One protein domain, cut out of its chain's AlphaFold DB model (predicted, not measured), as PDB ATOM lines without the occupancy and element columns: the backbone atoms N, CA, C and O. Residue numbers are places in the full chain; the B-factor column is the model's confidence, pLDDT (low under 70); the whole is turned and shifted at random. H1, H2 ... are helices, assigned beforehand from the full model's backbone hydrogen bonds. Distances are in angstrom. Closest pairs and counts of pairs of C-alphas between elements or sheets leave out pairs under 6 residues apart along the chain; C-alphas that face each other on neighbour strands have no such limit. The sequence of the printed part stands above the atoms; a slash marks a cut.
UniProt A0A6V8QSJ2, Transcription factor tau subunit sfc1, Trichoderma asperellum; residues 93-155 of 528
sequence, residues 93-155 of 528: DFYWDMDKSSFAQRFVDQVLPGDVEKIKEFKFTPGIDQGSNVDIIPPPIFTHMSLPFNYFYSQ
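Overview. This is residues 93 to 155 of the 528 residues of the protein "Transcription factor tau subunit sfc1" of Trichoderma asperellum (UniProt A0A6V8QSJ2). This domain has little regular structure: from residue 93 the strand-less backbone runs to two short helices, H1 then H2, towards one end of a long shape, and the unnamed stretch 122 to 155 loops back past them, its residues 147 to 155 sticking out at the other end. The printed part has 63 residues, of which 15 are in the two named helices, with no named strand; the class is all helix. It is extended, with a radius of gyration of the C-alphas of 17.9 A, and spans 58 by 30 by 17 A.

Arrangement. Look at H1, residues 102 to 110, and H2, residues 116 to 121: they form a helical hairpin over a tight link and only just touch, with 3 pairs of C-alphas within 8 A. Their closest C-alphas, of Gln 110 and Lys 118, are 4.9 A apart. They run opposite ways at a shallow tilt of 29 degrees. In both helices every O i to N i+4 pair is within hydrogen-bond range.

Along the chain. Find C-alpha 102 at (-21.272, 35.375, 43.610); H1 runs 12.2 A from there to C-alpha 110. H2 runs 9.0 A, ending at C-alpha 121, (-19.545, 33.497, 58.720).

Size, cuts and confidence. The C-alphas farthest apart, of Glu 117 and Gln 155, are 60.1 A apart. Residues 112 to 117, 126 to 132 and 147 to 155 stand free. The printed part has no cut, and no printed residue is under 70 in pLDDT.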
ATOM      1  N   ASP A  93      -1.898  33.437  29.942       89.19
ATOM      2  CA  ASP A  93      -3.013  32.497  29.930       89.19
ATOM      3  C   ASP A  93      -4.349  33.246  29.803       89.19
ATOM      4  O   ASP A  93      -4.405  34.477  29.915       89.19
ATOM      5  N   PHE A  94      -5.432  32.507  29.581       90.94
ATOM      6  CA  PHE A  94      -6.775  33.062  29.650       90.94
ATOM      7  C   PHE A  94      -7.057  33.596  31.054       90.94
ATOM      8  O   PHE A  94      -6.697  32.993  32.066       90.94
ATOM      9  N   TYR A  95      -7.713  34.749  31.104       89.50
ATOM     10  CA  TYR A  95      -8.142  35.371  32.345       89.50
ATOM     11  C   TYR A  95      -9.640  35.154  32.532       89.50
ATOM     12  O   TYR A  95     -10.426  35.378  31.607       89.50
ATOM     13  N   TRP A  96     -10.028  34.752  33.737       88.44
ATOM     14  CA  TRP A  96     -11.421  34.672  34.142       88.44
ATOM     15  C   TRP A  96     -11.747  35.809  35.104       88.44
ATOM     16  O   TRP A  96     -11.067  36.009  36.109       88.44
ATOM     17  N   ASP A  97     -12.793  36.555  34.769       87.75
ATOM     18  CA  ASP A  97     -13.262  37.681  35.561       87.75
ATOM     19  C   ASP A  97     -14.149  37.202  36.722       87.75
ATOM     20  O   ASP A  97     -15.243  36.673  36.509       87.75
ATOM     21  N   MET A  98     -13.662  37.402  37.949       85.50
ATOM     22  CA  MET A  98     -14.320  36.965  39.183       85.50
ATOM     23  C   MET A  98     -15.559  37.799  39.533       85.50
ATOM     24  O   MET A  98     -16.375  37.357  40.343       85.50
ATOM     25  N   ASP A  99     -15.745  38.970  38.917       86.19
ATOM     26  CA  ASP A  99     -16.816  39.909  39.276       86.19
ATOM     27  C   ASP A  99     -18.224  39.376  38.974       86.19
ATOM     28  O   ASP A  99     -19.221  39.861  39.508       86.19
ATOM     29  N   LYS A 100     -18.328  38.359  38.119       84.56
ATOM     30  CA  LYS A 100     -19.606  37.714  37.797       84.56
ATOM     31  C   LYS A 100     -19.956  36.579  38.751       84.56
ATOM     32  O   LYS A 100     -21.084  36.095  38.708       84.56
ATOM     33  N   SER A 101     -19.009  36.160  39.588       87.88
ATOM     34  CA  SER A 101     -19.171  35.008  40.458       87.88
ATOM     35  C   SER A 101     -19.533  35.417  41.875       87.88
ATOM     36  O   SER A 101     -18.724  35.974  42.620       87.88
ATOM     37  N   SER A 102     -20.764  35.088  42.266       87.44
ATOM     38  CA  SER A 102     -21.272  35.375  43.610       87.44
ATOM     39  C   SER A 102     -20.467  34.641  44.685       87.44
ATOM     40  O   SER A 102     -20.194  35.181  45.761       87.44
ATOM     41  N   PHE A 103     -20.048  33.412  44.377       89.44
ATOM     42  CA  PHE A 103     -19.191  32.619  45.233       89.44
ATOM     43  C   PHE A 103     -17.791  33.227  45.352       89.44
ATOM     44  O   PHE A 103     -17.311  33.404  46.473       89.44
ATOM     45  N   ALA A 104     -17.145  33.564  44.227       90.38
ATOM     46  CA  ALA A 104     -15.777  34.078  44.244       90.38
ATOM     47  C   ALA A 104     -15.688  35.397  45.017       90.38
ATOM     48  O   ALA A 104     -14.807  35.538  45.859       90.38
ATOM     49  N   GLN A 105     -16.643  36.312  44.823       91.31
ATOM     50  CA  GLN A 105     -16.712  37.567  45.580       91.31
ATOM     51  C   GLN A 105     -16.803  37.322  47.088       91.31
ATOM     52  O   GLN A 105     -15.996  37.839  47.856       91.31
ATOM     53  N   ARG A 106     -17.724  36.453  47.524       92.00
ATOM     54  CA  ARG A 106     -17.847  36.094  48.944       92.00
ATOM     55  C   ARG A 106     -16.564  35.486  49.500       92.00
ATOM     56  O   ARG A 106     -16.200  35.775  50.636       92.00
ATOM     57  N   PHE A 107     -15.898  34.630  48.730       91.75
ATOM     58  CA  PHE A 107     -14.645  34.009  49.144       91.75
ATOM     59  C   PHE A 107     -13.513  35.043  49.262       91.75
ATOM     60  O   PHE A 107     -12.773  35.045  50.247       91.75
ATOM     61  N   VAL A 108     -13.418  35.965  48.301       92.31
ATOM     62  CA  VAL A 108     -12.457  37.076  48.306       92.31
ATOM     63  C   VAL A 108     -12.691  38.020  49.486       92.31
ATOM     64  O   VAL A 108     -11.727  38.461  50.102       92.31
ATOM     65  N   ASP A 109     -13.944  38.284  49.854       92.44
ATOM     66  CA  ASP A 109     -14.281  39.215  50.935       92.44
ATOM     67  C   ASP A 109     -14.177  38.595  52.335       92.44
ATOM     68  O   ASP A 109     -13.826  39.285  53.302       92.44
ATOM     69  N   GLN A 110     -14.526  37.310  52.466       93.94
ATOM     70  CA  GLN A 110     -14.682  36.643  53.764       93.94
ATOM     71  C   GLN A 110     -13.513  35.729  54.131       93.94
ATOM     72  O   GLN A 110     -13.251  35.557  55.318       93.94
ATOM     73  N   VAL A 111     -12.811  35.148  53.150       93.75
ATOM     74  CA  VAL A 111     -11.785  34.117  53.390       93.75
ATOM     75  C   VAL A 111     -10.377  34.623  53.084       93.75
ATOM     76  O   VAL A 111      -9.508  34.548  53.953       93.75
ATOM     77  N   LEU A 112     -10.142  35.187  51.893       93.19
ATOM     78  CA  LEU A 112      -8.805  35.660  51.489       93.19
ATOM     79  C   LEU A 112      -8.144  36.684  52.436       93.19
ATOM     80  O   LEU A 112      -6.920  36.631  52.559       93.19
ATOM     81  N   PRO A 113      -8.867  37.590  53.131       94.50
ATOM     82  CA  PRO A 113      -8.236  38.559  54.027       94.50
ATOM     83  C   PRO A 113      -7.648  37.935  55.301       94.50
ATOM     84  O   PRO A 113      -6.907  38.613  56.009       94.50
ATOM     85  N   GLY A 114      -7.987  36.679  55.622       93.06
ATOM     86  CA  GLY A 114      -7.516  36.002  56.835       93.06
ATOM     87  C   GLY A 114      -8.188  36.470  58.133       93.06
ATOM     88  O   GLY A 114      -7.665  36.218  59.217       93.06
ATOM     89  N   ASP A 115      -9.332  37.155  58.046       95.44
ATOM     90  CA  ASP A 115     -10.094  37.615  59.209       95.44
ATOM     91  C   ASP A 115     -10.926  36.469  59.804       95.44
ATOM     92  O   ASP A 115     -11.868  35.963  59.191       95.44
ATOM     93  N   VAL A 116     -10.583  36.066  61.027       94.38
ATOM     94  CA  VAL A 116     -11.194  34.925  61.721       94.38
ATOM     95  C   VAL A 116     -12.699  35.110  61.936       94.38
ATOM     96  O   VAL A 116     -13.431  34.119  61.946       94.38
ATOM     97  N   GLU A 117     -13.181  36.341  62.122       94.25
ATOM     98  CA  GLU A 117     -14.613  36.592  62.323       94.25
ATOM     99  C   GLU A 117     -15.390  36.347  61.029       94.25
ATOM    100  O   GLU A 117     -16.356  35.581  61.026       94.25
ATOM    101  N   LYS A 118     -14.893  36.874  59.906       92.75
ATOM    102  CA  LYS A 118     -15.504  36.687  58.583       92.75
ATOM    103  C   LYS A 118     -15.435  35.243  58.093       92.75
ATOM    104  O   LYS A 118     -16.400  34.739  57.521       92.75
ATOM    105  N   ILE A 119     -14.334  34.542  58.369       94.25
ATOM    106  CA  ILE A 119     -14.184  33.127  58.001       94.25
ATOM    107  C   ILE A 119     -15.257  32.267  58.684       94.25
ATOM    108  O   ILE A 119     -15.794  31.353  58.063       94.25
ATOM    109  N   LYS A 120     -15.619  32.562  59.940       93.38
ATOM    110  CA  LYS A 120     -16.683  31.828  60.658       93.38
ATOM    111  C   LYS A 120     -18.072  32.041  60.055       93.38
ATOM    112  O   LYS A 120     -18.949  31.189  60.221       93.38
ATOM    113  N   GLU A 121     -18.288  33.173  59.396       92.25
ATOM    114  CA  GLU A 121     -19.545  33.497  58.720       92.25
ATOM    115  C   GLU A 121     -19.660  32.818  57.350       92.25
ATOM    116  O   GLU A 121     -20.775  32.521  56.906       92.25
ATOM    117  N   PHE A 122     -18.530  32.512  56.702       92.56
ATOM    118  CA  PHE A 122     -18.511  31.851  55.403       92.56
ATOM    119  C   PHE A 122     -19.066  30.421  55.491       92.56
ATOM    120  O   PHE A 122     -18.542  29.555  56.191       92.56
ATOM    121  N   LYS A 123     -20.145  30.155  54.746       89.69
ATOM    122  CA  LYS A 123     -20.786  28.834  54.662       89.69
ATOM    123  C   LYS A 123     -21.126  28.476  53.225       89.69
ATOM    124  O   LYS A 123     -21.639  29.312  52.478       89.69
ATOM    125  N   PHE A 124     -20.900  27.219  52.857       87.12
ATOM    126  CA  PHE A 124     -21.367  26.692  51.578       87.12
ATOM    127  C   PHE A 124     -22.892  26.624  51.554       87.12
ATOM    128  O   PHE A 124     -23.522  26.193  52.523       87.12
ATOM    129  N   THR A 125     -23.480  27.039  50.435       81.94
ATOM    130  CA  THR A 125     -24.907  26.842  50.193       81.94
ATOM    131  C   THR A 125     -25.134  25.352  49.930       81.94
ATOM    132  O   THR A 125     -24.531  24.806  49.006       81.94
ATOM    133  N   PRO A 126     -25.948  24.652  50.736       82.19
ATOM    134  CA  PRO A 126     -26.198  23.238  50.512       82.19
ATOM    135  C   PRO A 126     -27.065  23.056  49.262       82.19
ATOM    136  O   PRO A 126     -28.121  23.673  49.146       82.19
ATOM    137  N   GLY A 127     -26.658  22.168  48.356       79.50
ATOM    138  CA  GLY A 127     -27.436  21.858  47.160       79.50
ATOM    139  C   GLY A 127     -26.571  21.555  45.945       79.50
ATOM    140  O   GLY A 127     -25.361  21.382  46.052       79.50
ATOM    141  N   ILE A 128     -27.233  21.453  44.793       78.56
ATOM    142  CA  ILE A 128     -26.611  21.408  43.470       78.56
ATOM    143  C   ILE A 128     -27.260  22.540  42.685       78.56
ATOM    144  O   ILE A 128     -28.480  22.524  42.507       78.56
ATOM    145  N   ASP A 129     -26.467  23.497  42.225       79.12
ATOM    146  CA  ASP A 129     -26.965  24.588  41.396       79.12
ATOM    147  C   ASP A 129     -27.295  24.063  39.990       79.12
ATOM    148  O   ASP A 129     -26.491  23.381  39.355       79.12
ATOM    149  N   GLN A 130     -28.515  24.331  39.516       72.69
ATOM    150  CA  GLN A 130     -29.037  23.841  38.226       72.69
ATOM    151  C   GLN A 130     -29.520  24.975  37.305       72.69
ATOM    152  O   GLN A 130     -30.210  24.723  36.319       72.69
ATOM    153  N   GLY A 131     -29.199  26.228  37.639       77.88
ATOM    154  CA  GLY A 131     -29.583  27.409  36.862       77.88
ATOM    155  C   GLY A 131     -28.653  27.701  35.684       77.88
ATOM    156  O   GLY A 131     -27.678  26.998  35.439       77.88
ATOM    157  N   SER A 132     -28.936  28.778  34.953       78.00
ATOM    158  CA  SER A 132     -27.926  29.425  34.110       78.00
ATOM    159  C   SER A 132     -26.922  30.184  34.989       78.00
ATOM    160  O   SER A 132     -27.252  30.577  36.106       78.00
ATOM    161  N   ASN A 133     -25.700  30.401  34.489       77.44
ATOM    162  CA  ASN A 133     -24.625  31.116  35.199       77.44
ATOM    163  C   ASN A 133     -24.240  30.500  36.558       77.44
ATOM    164  O   ASN A 133     -23.971  31.224  37.513       77.44
ATOM    165  N   VAL A 134     -24.218  29.167  36.651       84.56
ATOM    166  CA  VAL A 134     -23.654  28.483  37.823       84.56
ATOM    167  C   VAL A 134     -22.175  28.839  37.953       84.56
ATOM    168  O   VAL A 134     -21.447  28.854  36.959       84.56
ATOM    169  N   ASP A 135     -21.747  29.100  39.186       83.19
ATOM    170  CA  ASP A 135     -20.358  29.382  39.528       83.19
ATOM    171  C   ASP A 135     -19.489  28.135  39.288       83.19
ATOM    172  O   ASP A 135     -19.398  27.241  40.127       83.19
ATOM    173  N   ILE A 136     -18.853  28.069  38.116       85.38
ATOM    174  CA  ILE A 136     -17.826  27.074  37.794       85.38
ATOM    175  C   ILE A 136     -16.473  27.748  37.982       85.38
ATOM    176  O   ILE A 136     -16.090  28.619  37.199       85.38
ATOM    177  N   ILE A 137     -15.763  27.357  39.040       87.38
ATOM    178  CA  ILE A 137     -14.427  27.881  39.325       87.38
ATOM    179  C   ILE A 137     -13.480  27.442  38.206       87.38
ATOM    180  O   ILE A 137     -13.448  26.252  37.878       87.38
ATOM    181  N   PRO A 138     -12.732  28.376  37.595       89.25
ATOM    182  CA  PRO A 138     -11.842  28.043  36.498       89.25
ATOM    183  C   PRO A 138     -10.683  27.158  36.972       89.25
ATOM    184  O   PRO A 138     -10.282  27.231  38.141       89.25
ATOM    185  N   PRO A 139     -10.096  26.354  36.070       91.88
ATOM    186  CA  PRO A 139      -8.857  25.662  36.377       91.88
ATOM    187  C   PRO A 139      -7.733  26.679  36.650       91.88
ATOM    188  O   PRO A 139      -7.772  27.806  36.151       91.88
ATOM    189  N   PRO A 140      -6.690  26.296  37.405       89.38
ATOM    190  CA  PRO A 140      -5.555  27.179  37.683       89.38
ATOM    191  C   PRO A 140      -4.754  27.555  36.426       89.38
ATOM    192  O   PRO A 140      -4.016  28.540  36.443       89.38
ATOM    193  N   ILE A 141      -4.862  26.753  35.363       89.31
ATOM    194  CA  ILE A 141      -4.234  26.965  34.059       89.31
ATOM    195  C   ILE A 141      -5.271  26.576  33.001       89.31
ATOM    196  O   ILE A 141      -5.771  25.454  33.030       89.31
ATOM    197  N   PHE A 142      -5.586  27.481  32.076       89.94
ATOM    198  CA  PHE A 142      -6.477  27.193  30.947       89.94
ATOM    199  C   PHE A 142      -5.711  26.628  29.753       89.94
ATOM    200  O   PHE A 142      -6.223  25.761  29.047       89.94
ATOM    201  N   THR A 143      -4.492  27.116  29.504       87.06
ATOM    202  CA  THR A 143      -3.671  26.658  28.381       87.06
ATOM    203  C   THR A 143      -2.476  25.823  28.823       87.06
ATOM    204  O   THR A 143      -1.552  26.287  29.492       87.06
ATOM    205  N   HIS A 144      -2.425  24.580  28.350       84.00
ATOM    206  CA  HIS A 144      -1.219  23.758  28.451       84.00
ATOM    207  C   HIS A 144      -0.141  24.175  27.427       84.00
ATOM    208  O   HIS A 144       1.001  23.712  27.489       84.00
ATOM    209  N   MET A 145      -0.464  25.079  26.488       81.19
ATOM    210  CA  MET A 145       0.474  25.561  25.475       81.19
ATOM    211  C   MET A 145       1.396  26.640  26.046       81.19
ATOM    212  O   MET A 145       1.043  27.808  26.183       81.19
ATOM    213  N   SER A 146       2.638  26.257  26.327       75.50
ATOM    214  CA  SER A 146       3.646  27.189  26.844       75.50
ATOM    215  C   SER A 146       4.336  28.036  25.769       75.50
ATOM    216  O   SER A 146       4.974  29.029  26.110       75.50
ATOM    217  N   LEU A 147       4.243  27.662  24.490       80.19
ATOM    218  CA  LEU A 147       4.875  28.360  23.370       80.19
ATOM    219  C   LEU A 147       3.872  28.544  22.225       80.19
ATOM    220  O   LEU A 147       3.067  27.642  21.984       80.19
ATOM    221  N   PRO A 148       3.927  29.674  21.498       77.31
ATOM    222  CA  PRO A 148       3.078  29.880  20.334       77.31
ATOM    223  C   PRO A 148       3.370  28.818  19.269       77.31
ATOM    224  O   PRO A 148       4.527  28.578  18.909       77.31
ATOM    225  N   PHE A 149       2.314  28.191  18.757       76.56
ATOM    226  CA  PHE A 149       2.414  27.302  17.610       76.56
ATOM    227  C   PHE A 149       2.599  28.136  16.341       76.56
ATOM    228  O   PHE A 149       1.789  29.010  16.028       76.56
ATOM    229  N   ASN A 150       3.664  27.866  15.588       80.00
ATOM    230  CA  ASN A 150       3.877  28.507  14.296       80.00
ATOM    231  C   ASN A 150       2.933  27.880  13.263       80.00
ATOM    232  O   ASN A 150       3.311  26.953  12.555       80.00
ATOM    233  N   TYR A 151       1.705  28.396  13.182       76.75
ATOM    234  CA  TYR A 151       0.675  27.902  12.263       76.75
ATOM    235  C   TYR A 151       1.038  28.098  10.780       76.75
ATOM    236  O   TYR A 151       0.526  27.397   9.914       76.75
ATOM    237  N   PHE A 152       1.912  29.066  10.464       82.69
ATOM    238  CA  PHE A 152       2.313  29.467   9.103       82.69
ATOM    239  C   PHE A 152       1.157  29.808   8.141       82.69
ATOM    240  O   PHE A 152       1.410  30.083   6.970       82.69
ATOM    241  N   TYR A 153      -0.092  29.829   8.624       78.88
ATOM    242  CA  TYR A 153      -1.306  30.081   7.845       78.88
ATOM    243  C   TYR A 153      -1.400  29.223   6.571       78.88
ATOM    244  O   TYR A 153      -1.998  29.635   5.578       78.88
ATOM    245  N   SER A 154      -0.809  28.020   6.584       78.75
ATOM    246  CA  SER A 154      -0.906  27.096   5.458       78.75
ATOM    247  C   SER A 154      -2.308  26.502   5.403       78.75
ATOM    248  O   SER A 154      -2.780  25.935   6.387       78.75
ATOM    249  N   GLN A 155      -2.964  26.605   4.247       76.69
ATOM    250  CA  GLN A 155      -4.277  26.002   4.048       76.69
ATOM    251  C   GLN A 155      -4.196  24.484   4.240       76.69
ATOM    252  O   GLN A 155      -3.327  23.823   3.668       76.69
TER     253      GLN A 155